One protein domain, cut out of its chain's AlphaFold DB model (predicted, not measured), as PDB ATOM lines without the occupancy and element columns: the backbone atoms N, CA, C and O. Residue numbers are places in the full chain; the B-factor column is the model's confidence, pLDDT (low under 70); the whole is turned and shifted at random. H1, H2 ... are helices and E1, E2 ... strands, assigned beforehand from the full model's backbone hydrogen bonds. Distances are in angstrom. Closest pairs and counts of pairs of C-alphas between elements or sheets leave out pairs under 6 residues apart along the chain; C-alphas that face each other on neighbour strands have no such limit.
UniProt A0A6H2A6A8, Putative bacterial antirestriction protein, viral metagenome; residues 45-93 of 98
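Overview. This is residues 45 to 93 of the 98 residues of the protein "Putative bacterial antirestriction protein" of viral metagenome (UniProt A0A6H2A6A8). Two short helices, H1 and H2, cross at about a right angle and make the core. The long loop of residues 60 to 75 reaches out to one end of the elongated shape, while strand E1 lies toward the other. The printed part has 49 residues, with two named helices and one named strand in the order H1, H2, E1. It is mostly helix, though under half of the residues are in named elements. It is compact, with a radius of gyration of the C-alphas of 10.8 A and spans of 31 by 18 by 17 A.

Arrangement. H1, residues 49 to 59, touches H2, residues 76 to 83, about perpendicular at 77 degrees; their closest C-alphas, of Ala 53 and Ser 80, are 5.2 A apart. E1, residues 87 to 90, pairs with no named strand. It is apart from H1, and H2 and E1 meet only through their link. In H1 and H2 every O i to N i+4 pair is within hydrogen-bond range.

Along the chain. H1 begins at C-alpha 49 (112.203, 119.918, 82.979) and is 15.1 A long. H2 is 10.1 A long. E1, 10.6 A, ends at C-alpha 90 (119.964, 118.197, 75.134).

Size, cuts and confidence. The C-alphas of Trp 69 and Ser 90, the two farthest apart, are 31.7 A apart. The first and last printed C-alphas, of Gln 45 and Tyr 93, are 4.6 A apart. The link from H1 to H2 is long, that from H2 to E1 tight. The printed part has no cut, and no printed residue is under 70 in pLDDT.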
ATOM      1  N   GLN A  45     116.311 110.225  80.693       98.56
ATOM      2  CA  GLN A  45     115.600 110.852  79.587       98.56
ATOM      3  C   GLN A  45     114.189 111.254  80.018       98.56
ATOM      4  O   GLN A  45     113.411 110.407  80.465       98.56
ATOM      5  N   TYR A  46     113.843 112.523  79.819       98.56
ATOM      6  CA  TYR A  46     112.568 113.102  80.241       98.56
ATOM      7  C   TYR A  46     111.962 113.955  79.126       98.56
ATOM      8  O   TYR A  46     112.630 114.315  78.159       98.56
ATOM      9  N   ARG A  47     110.654 114.225  79.212       98.25
ATOM     10  CA  ARG A  47     109.934 114.983  78.171       98.25
ATOM     11  C   ARG A  47     109.971 116.492  78.395       98.25
ATOM     12  O   ARG A  47     109.720 117.228  77.443       98.25
ATOM     13  N   SER A  48     110.214 116.926  79.628       98.56
ATOM     14  CA  SER A  48     110.379 118.325  80.017       98.56
ATOM     15  C   SER A  48     111.092 118.433  81.366       98.56
ATOM     16  O   SER A  48     111.206 117.444  82.099       98.56
ATOM     17  N   ASP A  49     111.516 119.647  81.714       98.69
ATOM     18  CA  ASP A  49     112.203 119.918  82.979       98.69
ATOM     19  C   ASP A  49     111.286 119.673  84.187       98.69
ATOM     20  O   ASP A  49     111.753 119.287  85.254       98.69
ATOM     21  N   GLU A  50     109.972 119.870  84.039       98.44
ATOM     22  CA  GLU A  50     108.980 119.545  85.071       98.44
ATOM     23  C   GLU A  50     108.880 118.038  85.318       98.44
ATOM     24  O   GLU A  50     108.855 117.620  86.476       98.44
ATOM     25  N   ASP A  51     108.866 117.229  84.250       98.31
ATOM     26  CA  ASP A  51     108.861 115.765  84.359       98.31
ATOM     27  C   ASP A  51     110.139 115.279  85.066       98.31
ATOM     28  O   ASP A  51     110.074 114.422  85.952       98.31
ATOM     29  N   PHE A  52     111.295 115.858  84.715       98.56
ATOM     30  CA  PHE A  52     112.566 115.571  85.380       98.56
ATOM     31  C   PHE A  52     112.545 115.984  86.859       98.56
ATOM     32  O   PHE A  52     112.888 115.186  87.731       98.56
ATOM     33  N   ALA A  53     112.087 117.199  87.170       98.25
ATOM     34  CA  ALA A  53     112.040 117.704  88.538       98.25
ATOM     35  C   ALA A  53     111.100 116.900  89.440       98.25
ATOM     36  O   ALA A  53     111.440 116.629  90.596       98.25
ATOM     37  N   GLN A  54     109.943 116.482  88.921       97.25
ATOM     38  CA  GLN A  54     109.043 115.601  89.652       97.25
ATOM     39  C   GLN A  54     109.706 114.248  89.922       97.25
ATOM     40  O   GLN A  54     109.708 113.796  91.068       97.25
ATOM     41  N   ASN A  55     110.307 113.628  88.905       97.31
ATOM     42  CA  ASN A  55     110.967 112.339  89.069       97.31
ATOM     43  C   ASN A  55     112.131 112.413  90.072       97.31
ATOM     44  O   ASN A  55     112.214 111.578  90.967       97.31
ATOM     45  N   MET A  56     112.947 113.467  90.018       97.31
ATOM     46  CA  MET A  56     114.010 113.713  90.993       97.31
ATOM     47  C   MET A  56     113.454 113.841  92.423       97.31
ATOM     48  O   MET A  56     113.990 113.262  93.367       97.31
ATOM     49  N   ALA A  57     112.344 114.562  92.610       96.62
ATOM     50  CA  ALA A  57     111.712 114.700  93.921       96.62
ATOM     51  C   ALA A  57     111.200 113.356  94.479       96.62
ATOM     52  O   ALA A  57     111.296 113.120  95.693       96.62
ATOM     53  N   GLU A  58     110.675 112.490  93.606       95.50
ATOM     54  CA  GLU A  58     110.236 111.126  93.921       95.50
ATOM     55  C   GLU A  58     111.425 110.225  94.288       95.50
ATOM     56  O   GLU A  58     111.396 109.578  95.337       95.50
ATOM     57  N   GLU A  59     112.495 110.232  93.490       95.06
ATOM     58  CA  GLU A  59     113.707 109.434  93.721       95.06
ATOM     59  C   GLU A  59     114.429 109.816  95.018       95.06
ATOM     60  O   GLU A  59     114.885 108.948  95.767       95.06
ATOM     61  N   LEU A  60     114.467 111.111  95.341       94.44
ATOM     62  CA  LEU A  60     115.018 111.612  96.602       94.44
ATOM     63  C   LEU A  60     114.109 111.329  97.813       94.44
ATOM     64  O   LEU A  60     114.508 111.580  98.954       94.44
ATOM     65  N   GLY A  61     112.882 110.842  97.598       94.62
ATOM     66  CA  GLY A  61     111.904 110.587  98.658       94.62
ATOM     67  C   GLY A  61     111.418 111.857  99.365       94.62
ATOM     68  O   GLY A  61     110.939 111.792 100.500       94.62
ATOM     69  N   THR A  62     111.561 113.020  98.722       93.81
ATOM     70  CA  THR A  62     111.131 114.320  99.273       93.81
ATOM     71  C   THR A  62     109.617 114.502  99.212       93.81
ATOM     72  O   THR A  62     109.047 115.242 100.018       93.81
ATOM     73  N   ILE A  63     108.962 113.779  98.302       94.81
ATOM     74  CA  ILE A  63     107.510 113.692  98.179       94.81
ATOM     75  C   ILE A  63     107.052 112.231  98.207       94.81
ATOM     76  O   ILE A  63     107.812 111.308  97.921       94.81
ATOM     77  N   ASN A  64     105.782 112.015  98.549       94.12
ATOM     78  CA  ASN A  64     105.138 110.717  98.368       94.12
ATOM     79  C   ASN A  64     104.483 110.685  96.981       94.12
ATOM     80  O   ASN A  64     103.481 111.370  96.780       94.12
ATOM     81  N   GLN A  65     105.008 109.879  96.055       92.69
ATOM     82  CA  GLN A  65     104.485 109.751  94.685       92.69
ATOM     83  C   GLN A  65     103.003 109.326  94.627       92.69
ATOM     84  O   GLN A  65     102.276 109.722  93.720       92.69
ATOM     85  N   ASP A  66     102.516 108.586  95.630       94.62
ATOM     86  CA  ASP A  66     101.131 108.099  95.670       94.62
ATOM     87  C   ASP A  66     100.140 109.152  96.204       94.62
ATOM     88  O   ASP A  66      98.921 108.943  96.214       94.62
ATOM     89  N   ALA A  67     100.636 110.295  96.688       94.56
ATOM     90  CA  ALA A  67      99.809 111.341  97.268       94.56
ATOM     91  C   ALA A  67      99.301 112.322  96.200       94.56
ATOM     92  O   ALA A  67     100.063 112.895  95.435       94.56
ATOM     93  N   GLN A  68      97.994 112.592  96.186       93.31
ATOM     94  CA  GLN A  68      97.423 113.636  95.318       93.31
ATOM     95  C   GLN A  68      97.679 115.045  95.871       93.31
ATOM     96  O   GLN A  68      98.002 115.974  95.135       93.31
ATOM     97  N   TRP A  69      97.543 115.206  97.186       93.12
ATOM     98  CA  TRP A  69      97.959 116.403  97.912       93.12
ATOM     99  C   TRP A  69      99.193 116.045  98.754       93.12
ATOM    100  O   TRP A  69      99.129 115.037  99.464       93.12
ATOM    101  N   PRO A  70     100.287 116.829  98.710       93.00
ATOM    102  CA  PRO A  70     100.407 118.145  98.076       93.00
ATOM    103  C   PRO A  70     100.879 118.138  96.611       93.00
ATOM    104  O   PRO A  70     101.007 119.222  96.058       93.00
ATOM    105  N   ASN A  71     101.117 116.985  95.973       94.94
ATOM    106  CA  ASN A  71     101.773 116.917  94.653       94.94
ATOM    107  C   ASN A  71     101.074 117.762  93.568       94.94
ATOM    108  O   ASN A  71     101.740 118.477  92.829       94.94
ATOM    109  N   ASN A  72      99.735 117.781  93.538       94.69
ATOM    110  CA  ASN A  72      98.955 118.608  92.600       94.69
ATOM    111  C   ASN A  72      98.937 120.114  92.947       94.69
ATOM    112  O   ASN A  72      98.271 120.898  92.273       94.69
ATOM    113  N   CYS A  73      99.588 120.521  94.037       96.81
ATOM    114  CA  CYS A  73      99.732 121.914  94.462       96.81
ATOM    115  C   CYS A  73     101.161 122.441  94.286       96.81
ATOM    116  O   CYS A  73     101.401 123.609  94.590       96.81
ATOM    117  N   ILE A  74     102.104 121.598  93.859       96.75
ATOM    118  CA  ILE A  74     103.490 122.001  93.629       96.75
ATOM    119  C   ILE A  74     103.564 122.750  92.298       96.75
ATOM    120  O   ILE A  74     103.016 122.311  91.288       96.75
ATOM    121  N   ASP A  75     104.243 123.893  92.314       97.94
ATOM    122  CA  ASP A  75     104.591 124.635  91.106       97.94
ATOM    123  C   ASP A  75     105.827 123.987  90.468       97.94
ATOM    124  O   ASP A  75     106.967 124.341  90.776       97.94
ATOM    125  N   TRP A  76     105.587 122.970  89.637       97.44
ATOM    126  CA  TRP A  76     106.655 122.212  88.987       97.44
ATOM    127  C   TRP A  76     107.440 123.035  87.966       97.44
ATOM    128  O   TRP A  76     108.630 122.789  87.810       97.44
ATOM    129  N   GLU A  77     106.823 124.048  87.349       98.25
ATOM    130  CA  GLU A  77     107.511 124.969  86.432       98.25
ATOM    131  C   GLU A  77     108.548 125.818  87.185       98.25
ATOM    132  O   GLU A  77     109.636 126.094  86.681       98.25
ATOM    133  N   TYR A  78     108.234 126.266  88.404       98.31
ATOM    134  CA  TYR A  78     109.215 126.961  89.235       98.31
ATOM    135  C   TYR A  78     110.267 126.003  89.802       98.31
ATOM    136  O   TYR A  78     111.457 126.318  89.797       98.31
ATOM    137  N   ALA A  79     109.839 124.832  90.285       97.62
ATOM    138  CA  ALA A  79     110.743 123.837  90.852       97.62
ATOM    139  C   ALA A  79     111.797 123.376  89.834       97.62
ATOM    140  O   ALA A  79     112.971 123.269  90.181       97.62
ATOM    141  N   SER A  80     111.393 123.162  88.579       98.31
ATOM    142  CA  SER A  80     112.301 122.769  87.507       98.31
ATOM    143  C   SER A  80     113.321 123.860  87.183       98.31
ATOM    144  O   SER A  80     114.507 123.565  87.101       98.31
ATOM    145  N   LYS A  81     112.915 125.136  87.113       98.12
ATOM    146  CA  LYS A  81     113.843 126.262  86.889       98.12
ATOM    147  C   LYS A  81     114.939 126.352  87.948       98.12
ATOM    148  O   LYS A  81     116.084 126.628  87.606       98.12
ATOM    149  N   GLU A  82     114.595 126.136  89.216       97.75
ATOM    150  CA  GLU A  82     115.582 126.118  90.301       97.75
ATOM    151  C   GLU A  82     116.482 124.878  90.221       97.75
ATOM    152  O   GLU A  82     117.688 124.987  90.423       97.75
ATOM    153  N   LEU A  83     115.917 123.712  89.891       97.44
ATOM    154  CA  LEU A  83     116.685 122.476  89.739       97.44
ATOM    155  C   LEU A  83     117.700 122.583  88.593       97.44
ATOM    156  O   LEU A  83     118.858 122.216  88.765       97.44
ATOM    157  N   MET A  84     117.300 123.139  87.448       98.06
ATOM    158  CA  MET A  84     118.123 123.221  86.236       98.06
ATOM    159  C   MET A  84     119.341 124.153  86.354       98.06
ATOM    160  O   MET A  84     120.140 124.216  85.430       98.06
ATOM    161  N   TYR A  85     119.567 124.838  87.482       97.12
ATOM    162  CA  TYR A  85     120.882 125.445  87.738       97.12
ATOM    163  C   TYR A  85     121.991 124.393  87.903       97.12
ATOM    164  O   TYR A  85     123.138 124.637  87.522       97.12
ATOM    165  N   ASP A  86     121.647 123.218  88.431       97.81
ATOM    166  CA  ASP A  86     122.583 122.121  88.692       97.81
ATOM    167  C   ASP A  86     122.606 121.068  87.571       97.81
ATOM    168  O   ASP A  86     123.399 120.127  87.626       97.81
ATOM    169  N   TYR A  87     121.767 121.223  86.542       98.38
ATOM    170  CA  TYR A  87     121.625 120.272  85.440       98.38
ATOM    171  C   TYR A  87     121.591 120.981  84.081       98.38
ATOM    172  O   TYR A  87     121.492 122.202  83.986       98.38
ATOM    173  N   SER A  88     121.727 120.222  83.005       98.12
ATOM    174  CA  SER A  88     121.521 120.676  81.629       98.12
ATOM    175  C   SER A  88     120.962 119.525  80.810       98.12
ATOM    176  O   SER A  88     121.255 118.363  81.104       98.12
ATOM    177  N   ASP A  89     120.181 119.839  79.784       98.12
ATOM    178  CA  ASP A  89     119.638 118.849  78.865       98.12
ATOM    179  C   ASP A  89     119.987 119.158  77.405       98.12
ATOM    180  O   ASP A  89     120.287 120.293  77.023       98.12
ATOM    181  N   SER A  90     119.969 118.108  76.591       98.31
ATOM    182  CA  SER A  90     119.964 118.197  75.134       98.31
ATOM    183  C   SER A  90     119.124 117.046  74.591       98.31
ATOM    184  O   SER A  90     119.318 115.894  74.982       98.31
ATOM    185  N   ASP A  91     118.140 117.357  73.743       97.19
ATOM    186  CA  ASP A  91     117.167 116.404  73.187       97.19
ATOM    187  C   ASP A  91     116.483 115.504  74.245       97.19
ATOM    188  O   ASP A  91     116.156 114.337  74.003       97.19
ATOM    189  N   GLY A  92     116.236 116.063  75.434       98.19
ATOM    190  CA  GLY A  92     115.577 115.380  76.547       98.19
ATOM    191  C   GLY A  92     116.476 114.428  77.338       98.19
ATOM    192  O   GLY A  92     115.965 113.733  78.212       98.19
ATOM    193  N   TYR A  93     117.782 114.371  77.059       98.75
ATOM    194  CA  TYR A  93     118.771 113.673  77.885       98.75
ATOM    195  C   TYR A  93     119.364 114.639  78.907       98.75
ATOM    196  O   TYR A  93     119.932 115.658  78.524       98.75
TER     197      TYR A  93